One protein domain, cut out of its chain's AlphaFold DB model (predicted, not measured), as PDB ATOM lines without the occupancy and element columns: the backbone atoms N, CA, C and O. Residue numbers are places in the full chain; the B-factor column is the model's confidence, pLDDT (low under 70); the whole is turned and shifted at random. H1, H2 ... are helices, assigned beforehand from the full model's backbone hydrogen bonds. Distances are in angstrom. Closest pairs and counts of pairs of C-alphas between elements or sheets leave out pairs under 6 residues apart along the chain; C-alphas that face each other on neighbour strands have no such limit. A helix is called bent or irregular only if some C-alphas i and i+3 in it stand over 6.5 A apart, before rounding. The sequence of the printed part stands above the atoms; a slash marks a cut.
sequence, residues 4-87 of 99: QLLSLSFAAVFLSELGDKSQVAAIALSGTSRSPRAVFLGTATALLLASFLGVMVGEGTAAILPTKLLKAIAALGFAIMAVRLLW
ATOM      1  N   GLN A   4     228.556 191.345 296.561       94.06
ATOM      2  CA  GLN A   4     228.620 190.044 295.905       94.06
ATOM      3  C   GLN A   4     228.460 188.896 296.904       94.06
ATOM      4  O   GLN A   4     227.664 187.995 296.655       94.06
ATOM      5  N   LEU A   5     229.153 188.945 298.049       92.62
ATOM      6  CA  LEU A   5     229.017 187.925 299.091       92.62
ATOM      7  C   LEU A   5     227.600 187.894 299.659       92.62
ATOM      8  O   LEU A   5     227.046 186.811 299.819       92.62
ATOM      9  N   LEU A   6     227.009 189.065 299.908       92.12
ATOM     10  CA  LEU A   6     225.634 189.169 300.401       92.12
ATOM     11  C   LEU A   6     224.637 188.570 299.406       92.12
ATOM     12  O   LEU A   6     223.759 187.806 299.792       92.12
ATOM     13  N   SER A   7     224.790 188.887 298.120       95.12
ATOM     14  CA  SER A   7     223.900 188.371 297.078       95.12
ATOM     15  C   SER A   7     224.044 186.856 296.912       95.12
ATOM     16  O   SER A   7     223.043 186.161 296.770       95.12
ATOM     17  N   LEU A   8     225.275 186.334 296.965       95.44
ATOM     18  CA  LEU A   8     225.549 184.905 296.819       95.44
ATOM     19  C   LEU A   8     225.022 184.098 298.010       95.44
ATOM     20  O   LEU A   8     224.380 183.071 297.805       95.44
ATOM     21  N   SER A   9     225.268 184.556 299.239       91.56
ATOM     22  CA  SER A   9     224.782 183.876 300.442       91.56
ATOM     23  C   SER A   9     223.261 183.932 300.538       91.56
ATOM     24  O   SER A   9     222.637 182.903 300.792       91.56
ATOM     25  N   PHE A  10     222.655 185.089 300.249       91.81
ATOM     26  CA  PHE A  10     221.204 185.226 300.189       91.81
ATOM     27  C   PHE A  10     220.602 184.287 299.147       91.81
ATOM     28  O   PHE A  10     219.696 183.534 299.477       91.81
ATOM     29  N   ALA A  11     221.118 184.288 297.914       95.00
ATOM     30  CA  ALA A  11     220.602 183.422 296.858       95.00
ATOM     31  C   ALA A  11     220.769 181.936 297.205       95.00
ATOM     32  O   ALA A  11     219.835 181.167 297.005       95.00
ATOM     33  N   ALA A  12     221.916 181.532 297.759       93.69
ATOM     34  CA  ALA A  12     222.160 180.149 298.159       93.69
ATOM     35  C   ALA A  12     221.175 179.677 299.238       93.69
ATOM     36  O   ALA A  12     220.571 178.618 299.089       93.69
ATOM     37  N   VAL A  13     220.974 180.475 300.292       90.06
ATOM     38  CA  VAL A  13     220.012 180.152 301.358       90.06
ATOM     39  C   VAL A  13     218.585 180.200 300.822       90.06
ATOM     40  O   VAL A  13     217.817 179.276 301.052       90.06
ATOM     41  N   PHE A  14     218.235 181.221 300.041       90.38
ATOM     42  CA  PHE A  14     216.906 181.358 299.454       90.38
ATOM     43  C   PHE A  14     216.546 180.157 298.575       90.38
ATOM     44  O   PHE A  14     215.490 179.566 298.768       90.38
ATOM     45  N   LEU A  15     217.432 179.746 297.661       93.06
ATOM     46  CA  LEU A  15     217.222 178.548 296.842       93.06
ATOM     47  C   LEU A  15     217.153 177.273 297.688       93.06
ATOM     48  O   LEU A  15     216.380 176.383 297.350       93.06
ATOM     49  N   SER A  16     217.942 177.178 298.759       90.25
ATOM     50  CA  SER A  16     217.925 176.020 299.658       90.25
ATOM     51  C   SER A  16     216.625 175.901 300.455       90.25
ATOM     52  O   SER A  16     216.228 174.791 300.792       90.25
ATOM     53  N   GLU A  17     215.989 177.025 300.785       89.19
ATOM     54  CA  GLU A  17     214.760 177.074 301.586       89.19
ATOM     55  C   GLU A  17     213.490 177.024 300.720       89.19
ATOM     56  O   GLU A  17     212.403 176.724 301.218       89.19
ATOM     57  N   LEU A  18     213.591 177.330 299.421       88.12
ATOM     58  CA  LEU A  18     212.461 177.321 298.491       88.12
ATOM     59  C   LEU A  18     211.828 175.929 298.374       88.12
ATOM     60  O   LEU A  18     212.466 174.968 297.949       88.12
ATOM     61  N   GLY A  19     210.532 175.841 298.682       82.19
ATOM     62  CA  GLY A  19     209.775 174.591 298.595       82.19
ATOM     63  C   GLY A  19     210.000 173.630 299.762       82.19
ATOM     64  O   GLY A  19     209.549 172.487 299.690       82.19
ATOM     65  N   ASP A  20     210.656 174.070 300.840       91.06
ATOM     66  CA  ASP A  20     210.790 173.254 302.043       91.06
ATOM     67  C   ASP A  20     209.432 173.013 302.738       91.06
ATOM     68  O   ASP A  20     208.464 173.774 302.618       91.06
ATOM     69  N   LYS A  21     209.374 171.937 303.523       87.62
ATOM     70  CA  LYS A  21     208.245 171.547 304.371       87.62
ATOM     71  C   LYS A  21     207.795 172.681 305.288       87.62
ATOM     72  O   LYS A  21     206.594 172.820 305.518       87.62
ATOM     73  N   SER A  22     208.720 173.504 305.786       90.88
ATOM     74  CA  SER A  22     208.385 174.685 306.587       90.88
ATOM     75  C   SER A  22     207.514 175.689 305.821       90.88
ATOM     76  O   SER A  22     206.575 176.241 306.398       90.88
ATOM     77  N   GLN A  23     207.733 175.871 304.512       92.19
ATOM     78  CA  GLN A  23     206.913 176.750 303.671       92.19
ATOM     79  C   GLN A  23     205.505 176.187 303.471       92.19
ATOM     80  O   GLN A  23     204.525 176.922 303.599       92.19
ATOM     81  N   VAL A  24     205.379 174.878 303.227       92.56
ATOM     82  CA  VAL A  24     204.070 174.208 303.121       92.56
ATOM     83  C   VAL A  24     203.296 174.325 304.436       92.56
ATOM     84  O   VAL A  24     202.115 174.675 304.426       92.56
ATOM     85  N   ALA A  25     203.962 174.116 305.574       92.12
ATOM     86  CA  ALA A  25     203.364 174.287 306.895       92.12
ATOM     87  C   ALA A  25     202.917 175.737 307.147       92.12
ATOM     88  O   ALA A  25     201.817 175.960 307.653       92.12
ATOM     89  N   ALA A  26     203.724 176.726 306.750       92.94
ATOM     90  CA  ALA A  26     203.376 178.141 306.865       92.94
ATOM     91  C   ALA A  26     202.142 178.503 306.021       92.94
ATOM     92  O   ALA A  26     201.251 179.201 306.507       92.94
ATOM     93  N   ILE A  27     202.056 178.002 304.784       92.38
ATOM     94  CA  ILE A  27     200.900 178.206 303.896       92.38
ATOM     95  C   ILE A  27     199.648 177.555 304.490       92.38
ATOM     96  O   ILE A  27     198.609 178.210 304.583       92.38
ATOM     97  N   ALA A  28     199.750 176.305 304.946       93.06
ATOM     98  CA  ALA A  28     198.641 175.589 305.572       93.06
ATOM     99  C   ALA A  28     198.130 176.323 306.822       93.06
ATOM    100  O   ALA A  28     196.934 176.589 306.940       93.06
ATOM    101  N   LEU A  29     199.038 176.731 307.717       93.44
ATOM    102  CA  LEU A  29     198.703 177.466 308.938       93.44
ATOM    103  C   LEU A  29     198.093 178.840 308.640       93.44
ATOM    104  O   LEU A  29     197.171 179.276 309.334       93.44
ATOM    105  N   SER A  30     198.583 179.518 307.600       93.12
ATOM    106  CA  SER A  30     198.040 180.793 307.127       93.12
ATOM    107  C   SER A  30     196.610 180.636 306.602       93.12
ATOM    108  O   SER A  30     195.750 181.447 306.938       93.12
ATOM    109  N   GLY A  31     196.327 179.556 305.863       90.88
ATOM    110  CA  GLY A  31     194.998 179.252 305.319       90.88
ATOM    111  C   GLY A  31     193.924 178.978 306.380       90.88
ATOM    112  O   GLY A  31     192.759 179.289 306.157       90.88
ATOM    113  N   THR A  32     194.306 178.451 307.548       89.94
ATOM    114  CA  THR A  32     193.381 178.190 308.670       89.94
ATOM    115  C   THR A  32     193.374 179.284 309.746       89.94
ATOM    116  O   THR A  32     192.537 179.250 310.652       89.94
ATOM    117  N   SER A  33     194.290 180.254 309.702       89.75
ATOM    118  CA  SER A  33     194.413 181.272 310.751       89.75
ATOM    119  C   SER A  33     193.505 182.478 310.521       89.75
ATOM    120  O   SER A  33     193.393 183.002 309.419       89.75
ATOM    121  N   ARG A  34     192.949 183.023 311.613       86.00
ATOM    122  CA  ARG A  34     192.205 184.300 311.594       86.00
ATOM    123  C   ARG A  34     193.058 185.500 311.168       86.00
ATOM    124  O   ARG A  34     192.508 186.513 310.746       86.00
ATOM    125  N   SER A  35     194.384 185.412 311.297       91.69
ATOM    126  CA  SER A  35     195.320 186.495 310.980       91.69
ATOM    127  C   SER A  35     196.519 186.013 310.140       91.69
ATOM    128  O   SER A  35     197.631 185.875 310.653       91.69
ATOM    129  N   PRO A  36     196.354 185.848 308.812       90.56
ATOM    130  CA  PRO A  36     197.431 185.434 307.896       90.56
ATOM    131  C   PRO A  36     198.708 186.285 307.999       90.56
ATOM    132  O   PRO A  36     199.825 185.785 307.905       90.56
ATOM    133  N   ARG A  37     198.552 187.590 308.267       92.44
ATOM    134  CA  ARG A  37     199.677 188.522 308.465       92.44
ATOM    135  C   ARG A  37     200.514 188.191 309.702       92.44
ATOM    136  O   ARG A  37     201.728 188.360 309.672       92.44
ATOM    137  N   ALA A  38     199.875 187.734 310.780       93.75
ATOM    138  CA  ALA A  38     200.577 187.347 312.001       93.75
ATOM    139  C   ALA A  38     201.347 186.038 311.795       93.75
ATOM    140  O   ALA A  38     202.481 185.934 312.248       93.75
ATOM    141  N   VAL A  39     200.767 185.085 311.052       94.56
ATOM    142  CA  VAL A  39     201.458 183.848 310.655       94.56
ATOM    143  C   VAL A  39     202.701 184.180 309.837       94.56
ATOM    144  O   VAL A  39     203.785 183.747 310.206       94.56
ATOM    145  N   PHE A  40     202.569 185.024 308.807       92.12
ATOM    146  CA  PHE A  40     203.701 185.461 307.985       92.12
ATOM    147  C   PHE A  40     204.826 186.097 308.814       92.12
ATOM    148  O   PHE A  40     205.986 185.713 308.682       92.12
ATOM    149  N   LEU A  41     204.493 187.051 309.690       95.50
ATOM    150  CA  LEU A  41     205.480 187.707 310.552       95.50
ATOM    151  C   LEU A  41     206.134 186.722 311.525       95.50
ATOM    152  O   LEU A  41     207.345 186.788 311.736       95.50
ATOM    153  N   GLY A  42     205.355 185.801 312.090       94.81
ATOM    154  CA  GLY A  42     205.849 184.766 312.992       94.81
ATOM    155  C   GLY A  42     206.831 183.825 312.303       94.81
ATOM    156  O   GLY A  42     207.945 183.643 312.790       94.81
ATOM    157  N   THR A  43     206.467 183.283 311.139       93.75
ATOM    158  CA  THR A  43     207.329 182.369 310.373       93.75
ATOM    159  C   THR A  43     208.571 183.073 309.837       93.75
ATOM    160  O   THR A  43     209.661 182.515 309.912       93.75
ATOM    161  N   ALA A  44     208.444 184.318 309.366       92.62
ATOM    162  CA  ALA A  44     209.589 185.110 308.919       92.62
ATOM    163  C   ALA A  44     210.564 185.397 310.070       92.62
ATOM    164  O   ALA A  44     211.770 185.204 309.926       92.62
ATOM    165  N   THR A  45     210.052 185.802 311.234       96.12
ATOM    166  CA  THR A  45     210.886 186.063 312.419       96.12
ATOM    167  C   THR A  45     211.559 184.784 312.911       96.12
ATOM    168  O   THR A  45     212.740 184.809 313.251       96.12
ATOM    169  N   ALA A  46     210.842 183.658 312.905       93.94
ATOM    170  CA  ALA A  46     211.400 182.360 313.267       93.94
ATOM    171  C   ALA A  46     212.547 181.949 312.331       93.94
ATOM    172  O   ALA A  46     213.603 181.552 312.818       93.94
ATOM    173  N   LEU A  47     212.379 182.110 311.013       92.19
ATOM    174  CA  LEU A  47     213.428 181.824 310.030       92.19
ATOM    175  C   LEU A  47     214.662 182.710 310.241       92.19
ATOM    176  O   LEU A  47     215.789 182.211 310.235       92.19
ATOM    177  N   LEU A  48     214.463 184.012 310.467       93.06
ATOM    178  CA  LEU A  48     215.557 184.946 310.736       93.06
ATOM    179  C   LEU A  48     216.317 184.578 312.012       93.06
ATOM    180  O   LEU A  48     217.546 184.551 312.003       93.06
ATOM    181  N   LEU A  49     215.603 184.255 313.093       96.25
ATOM    182  CA  LEU A  49     216.211 183.835 314.357       96.25
ATOM    183  C   LEU A  49     216.974 182.518 314.211       96.25
ATOM    184  O   LEU A  49     218.110 182.423 314.672       96.25
ATOM    185  N   ALA A  50     216.384 181.523 313.550       93.25
ATOM    186  CA  ALA A  50     217.032 180.239 313.305       93.25
ATOM    187  C   ALA A  50     218.308 180.406 312.468       93.25
ATOM    188  O   ALA A  50     219.354 179.871 312.829       93.25
ATOM    189  N   SER A  51     218.247 181.215 311.405       92.12
ATOM    190  CA  SER A  51     219.402 181.532 310.556       92.12
ATOM    191  C   SER A  51     220.498 182.249 311.342       92.12
ATOM    192  O   SER A  51     221.666 181.880 311.257       92.12
ATOM    193  N   PHE A  52     220.126 183.246 312.147       93.38
ATOM    194  CA  PHE A  52     221.062 184.001 312.975       93.38
ATOM    195  C   PHE A  52     221.792 183.099 313.977       93.38
ATOM    196  O   PHE A  52     223.022 183.100 314.027       93.38
ATOM    197  N   LEU A  53     221.049 182.277 314.724       95.88
ATOM    198  CA  LEU A  53     221.628 181.306 315.654       95.88
ATOM    199  C   LEU A  53     222.496 180.274 314.924       95.88
ATOM    200  O   LEU A  53     223.583 179.945 315.396       95.88
ATOM    201  N   GLY A  54     222.051 179.805 313.757       93.69
ATOM    202  CA  GLY A  54     222.802 178.879 312.914       93.69
ATOM    203  C   GLY A  54     224.148 179.447 312.472       93.69
ATOM    204  O   GLY A  54     225.155 178.747 312.549       93.69
ATOM    205  N   VAL A  55     224.197 180.723 312.082       91.94
ATOM    206  CA  VAL A  55     225.449 181.406 311.723       91.94
ATOM    207  C   VAL A  55     226.357 181.572 312.939       91.94
ATOM    208  O   VAL A  55     227.535 181.239 312.839       91.94
ATOM    209  N   MET A  56     225.832 182.006 314.093       93.56
ATOM    210  CA  MET A  56     226.641 182.161 315.312       93.56
ATOM    211  C   MET A  56     227.296 180.841 315.744       93.56
ATOM    212  O   MET A  56     228.486 180.795 316.051       93.56
ATOM    213  N   VAL A  57     226.529 179.747 315.745       94.06
ATOM    214  CA  VAL A  57     227.050 178.414 316.081       94.06
ATOM    215  C   VAL A  57     227.979 177.896 314.983       94.06
ATOM    216  O   VAL A  57     229.013 177.295 315.281       94.06
ATOM    217  N   GLY A  58     227.634 178.132 313.718       90.56
ATOM    218  CA  GLY A  58     228.405 177.705 312.555       90.56
ATOM    219  C   GLY A  58     229.794 178.334 312.512       90.56
ATOM    220  O   GLY A  58     230.769 177.617 312.302       90.56
ATOM    221  N   GLU A  59     229.901 179.635 312.783       89.38
ATOM    222  CA  GLU A  59     231.180 180.347 312.867       89.38
ATOM    223  C   GLU A  59     232.067 179.757 313.974       89.38
ATOM    224  O   GLU A  59     233.208 179.367 313.716       89.38
ATOM    225  N   GLY A  60     231.522 179.605 315.187       86.62
ATOM    226  CA  GLY A  60     232.264 179.033 316.314       86.62
ATOM    227  C   GLY A  60     232.714 177.594 316.053       86.62
ATOM    228  O   GLY A  60     233.834 177.210 316.382       86.62
ATOM    229  N   THR A  61     231.873 176.801 315.394       86.00
ATOM    230  CA  THR A  61     232.184 175.411 315.042       86.00
ATOM    231  C   THR A  61     233.234 175.327 313.929       86.00
ATOM    232  O   THR A  61     234.123 174.475 313.985       86.00
ATOM    233  N   ALA A  62     233.184 176.225 312.940       84.81
ATOM    234  CA  ALA A  62     234.153 176.292 311.846       84.81
ATOM    235  C   ALA A  62     235.565 176.669 312.324       84.81
ATOM    236  O   ALA A  62     236.544 176.238 311.717       84.81
ATOM    237  N   ALA A  63     235.682 177.418 313.425       84.69
ATOM    238  CA  ALA A  63     236.971 177.742 314.036       84.69
ATOM    239  C   ALA A  63     237.648 176.529 314.706       84.69
ATOM    240  O   ALA A  63     238.871 176.505 314.846       84.69
ATOM    241  N   ILE A  64     236.867 175.528 315.124       88.56
ATOM    242  CA  ILE A  64     237.346 174.393 315.928       88.56
ATOM    243  C   ILE A  64     237.473 173.118 315.080       88.56
ATOM    244  O   ILE A  64     238.381 172.313 315.298       88.56
ATOM    245  N   LEU A  65     236.573 172.904 314.114       87.69
ATOM    246  CA  LEU A  65     236.514 171.657 313.352       87.69
ATOM    247  C   LEU A  65     237.380 171.686 312.081       87.69
ATOM    248  O   LEU A  65     237.212 172.552 311.222       87.69
ATOM    249  N   PRO A  66     238.237 170.670 311.860       90.44
ATOM    250  CA  PRO A  66     238.975 170.550 310.614       90.44
ATOM    251  C   PRO A  66     238.031 170.255 309.441       90.44
ATOM    252  O   PRO A  66     237.222 169.328 309.482       90.44
ATOM    253  N   THR A  67     238.211 170.984 308.335       89.44
ATOM    254  CA  THR A  67     237.376 170.889 307.118       89.44
ATOM    255  C   THR A  67     237.180 169.453 306.607       89.44
ATOM    256  O   THR A  67     236.113 169.109 306.102       89.44
ATOM    257  N   LYS A  68     238.200 168.588 306.735       92.38
ATOM    258  CA  LYS A  68     238.109 167.173 306.333       92.38
ATOM    259  C   LYS A  68     237.054 166.413 307.140       92.38
ATOM    260  O   LYS A  68     236.295 165.643 306.561       92.38
ATOM    261  N   LEU A  69     236.995 166.654 308.449       92.12
ATOM    262  CA  LEU A  69     236.031 166.012 309.337       92.12
ATOM    263  C   LEU A  69     234.614 166.515 309.051       92.12
ATOM    264  O   LEU A  69     233.700 165.706 308.933       92.12
ATOM    265  N   LEU A  70     234.447 167.825 308.834       90.69
ATOM    266  CA  LEU A  70     233.154 168.412 308.473       90.69
ATOM    267  C   LEU A  70     232.591 167.802 307.179       90.69
ATOM    268  O   LEU A  70     231.428 167.404 307.130       90.69
ATOM    269  N   LYS A  71     233.435 167.652 306.149       93.00
ATOM    270  CA  LYS A  71     233.057 166.993 304.888       93.00
ATOM    271  C   LYS A  71     232.702 165.520 305.081       93.00
ATOM    272  O   LYS A  71     231.742 165.057 304.477       93.00
ATOM    273  N   ALA A  72     233.447 164.794 305.915       95.38
ATOM    274  CA  ALA A  72     233.162 163.390 306.206       95.38
ATOM    275  C   ALA A  72     231.809 163.218 306.919       95.38
ATOM    276  O   ALA A  72     231.024 162.357 306.528       95.38
ATOM    277  N   ILE A  73     231.507 164.071 307.905       94.50
ATOM    278  CA  ILE A  73     230.218 164.073 308.614       94.50
ATOM    279  C   ILE A  73     229.074 164.383 307.643       94.50
ATOM    280  O   ILE A  73     228.081 163.659 307.624       94.50
ATOM    281  N   ALA A  74     229.224 165.413 306.803       94.38
ATOM    282  CA  ALA A  74     228.221 165.758 305.798       94.38
ATOM    283  C   ALA A  74     227.982 164.601 304.816       94.38
ATOM    284  O   ALA A  74     226.836 164.216 304.590       94.38
ATOM    285  N   ALA A  75     229.049 164.000 304.280       96.50
ATOM    286  CA  ALA A  75     228.955 162.866 303.362       96.50
ATOM    287  C   ALA A  75     228.239 161.664 303.998       96.50
ATOM    288  O   ALA A  75     227.368 161.069 303.366       96.50
ATOM    289  N   LEU A  76     228.554 161.341 305.256       97.56
ATOM    290  CA  LEU A  76     227.881 160.272 305.993       97.56
ATOM    291  C   LEU A  76     226.394 160.585 306.213       97.56
ATOM    292  O   LEU A  76     225.551 159.719 305.989       97.56
ATOM    293  N   GLY A  77     226.057 161.818 306.599       96.75
ATOM    294  CA  GLY A  77     224.670 162.254 306.778       96.75
ATOM    295  C   GLY A  77     223.850 162.146 305.490       96.75
ATOM    296  O   GLY A  77     222.757 161.580 305.499       96.75
ATOM    297  N   PHE A  78     224.406 162.605 304.365       95.75
ATOM    298  CA  PHE A  78     223.778 162.452 303.051       95.75
ATOM    299  C   PHE A  78     223.641 160.985 302.636       95.75
ATOM    300  O   PHE A  78     222.598 160.610 302.112       95.75
ATOM    301  N   ALA A  79     224.641 160.140 302.906       96.62
ATOM    302  CA  ALA A  79     224.558 158.709 302.622       96.62
ATOM    303  C   ALA A  79     223.438 158.030 303.426       96.62
ATOM    304  O   ALA A  79     222.662 157.260 302.865       96.62
ATOM    305  N   ILE A  80     223.298 158.357 304.716       97.06
ATOM    306  CA  ILE A  80     222.206 157.849 305.560       97.06
ATOM    307  C   ILE A  80     220.846 158.287 305.006       97.06
ATOM    308  O   ILE A  80     219.941 157.461 304.905       97.06
ATOM    309  N   MET A  81     220.700 159.560 304.622       94.31
ATOM    310  CA  MET A  81     219.465 160.064 304.011       94.31
ATOM    311  C   MET A  81     219.156 159.367 302.684       94.31
ATOM    312  O   MET A  81     218.013 158.980 302.456       94.31
ATOM    313  N   ALA A  82     220.166 159.146 301.841       94.75
ATOM    314  CA  ALA A  82     220.011 158.434 300.579       94.75
ATOM    315  C   ALA A  82     219.535 156.992 300.802       94.75
ATOM    316  O   ALA A  82     218.569 156.566 300.176       94.75
ATOM    317  N   VAL A  83     220.154 156.260 301.736       95.94
ATOM    318  CA  VAL A  83     219.734 154.892 302.084       95.94
ATOM    319  C   VAL A  83     218.311 154.879 302.644       95.94
ATOM    320  O   VAL A  83     217.507 154.051 302.230       95.94
ATOM    321  N   ARG A  84     217.969 155.815 303.540       93.62
ATOM    322  CA  ARG A  84     216.610 155.969 304.092       93.62
ATOM    323  C   ARG A  84     215.558 156.225 303.015       93.62
ATOM    324  O   ARG A  84     214.447 155.735 303.163       93.62
ATOM    325  N   LEU A  85     215.894 156.998 301.985       92.56
ATOM    326  CA  LEU A  85     214.988 157.322 300.883       92.56
ATOM    327  C   LEU A  85     214.816 156.151 299.905       92.56
ATOM    328  O   LEU A  85     213.740 155.978 299.346       92.56
ATOM    329  N   LEU A  86     215.874 155.365 299.690       93.12
ATOM    330  CA  LEU A  86     215.859 154.178 298.827       93.12
ATOM    331  C   LEU A  86     215.213 152.958 299.486       93.12
ATOM    332  O   LEU A  86     214.798 152.041 298.779       93.12
ATOM    333  N   TRP A  87     215.163 152.914 300.818       93.56
ATOM    334  CA  TRP A  87     214.554 151.804 301.536       93.56
ATOM    335  C   TRP A  87     213.040 151.783 301.274       93.56
ATOM    336  O   TRP A  87     212.377 152.776 301.582       93.56
TER     337      TRP A  87
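This is residues 4 to 87 of the 99 residues of the protein "GDT1 family protein" of Roseofilum reptotaenium AO1-A (UniProt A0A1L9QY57). This is an open frame of four helices with few contacts: the long helix H3 is its spine, H2 folds back beside the first part of H3 as a helical hairpin, and H4 leaves the far end of H3 at a corner, making a V with it. H1 precedes H2 and sticks out as a free arm with residues 4 to 12, and H4 sticks out with residues 71 to 86. The printed part has 84 residues with four named helices, in the order H1, H2, H3, H4, and no named strand; the class is all helix. The whole is loose, with a radius of gyration of the C-alphas of 16.7 A, and the C-alphas span 49 by 38 by 22 A.

Find C-alpha 4 at (228.620, 190.044, 295.905); from there H1, residues 4 to 17, runs 19.8 A from first to last C-alpha. After residues 18 to 20 look for H2, residues 21 to 32, which is 16.8 A long. Then go to Pro 36, whose C-alpha is at (197.431, 185.434, 307.896); here begins H3, residues 36 to 64, the longest helix with 29 residues and 42.2 A. Past Leu 65 and Pro 66 you reach H4, residues 67 to 86, which runs 28.5 A to C-alpha 86 at (215.859, 154.178, 298.827). None of these helices is bent.

Start at H1, which touches no helix. H1 and H2 are only just apart, their closest C-alphas being 8.1 A from each other. Next look at H2 and H3, a helical hairpin: they touch, with 7 pairs of C-alphas within 8 A, and the closest C-alphas are those of Ser 30 and Pro 36, 4.7 A apart. Their lines stand at a shallow tilt of 20 degrees, and they run opposite ways. H2 touches H3 with residues 26 to 30 alone, and H3 touches H2 with residues 36 to 43 alone. At the other end of H3, H3 and H4 meet only through their link. H1 is apart from H3 and from H4, and H2 is apart from H4. In the backbones of H1, H2 and H4, every O i to N i+4 pair is within hydrogen-bond range; in H3, 24 of 25 are.

The two C-alphas farthest apart are those of Arg 34 and Lys 68, at 49.3 A, and the first and last printed C-alphas, of Gln 4 and Trp 87, are 41.1 A apart. Without the stretches that stand free, the body has 42 residues and spans 43 by 19 by 13 A. The links from H1 to H2, H2 to H3 and H3 to H4 are tight, and the printed part has no cut. The mean pLDDT of the printed part is 92.3, and no printed residue is under 70.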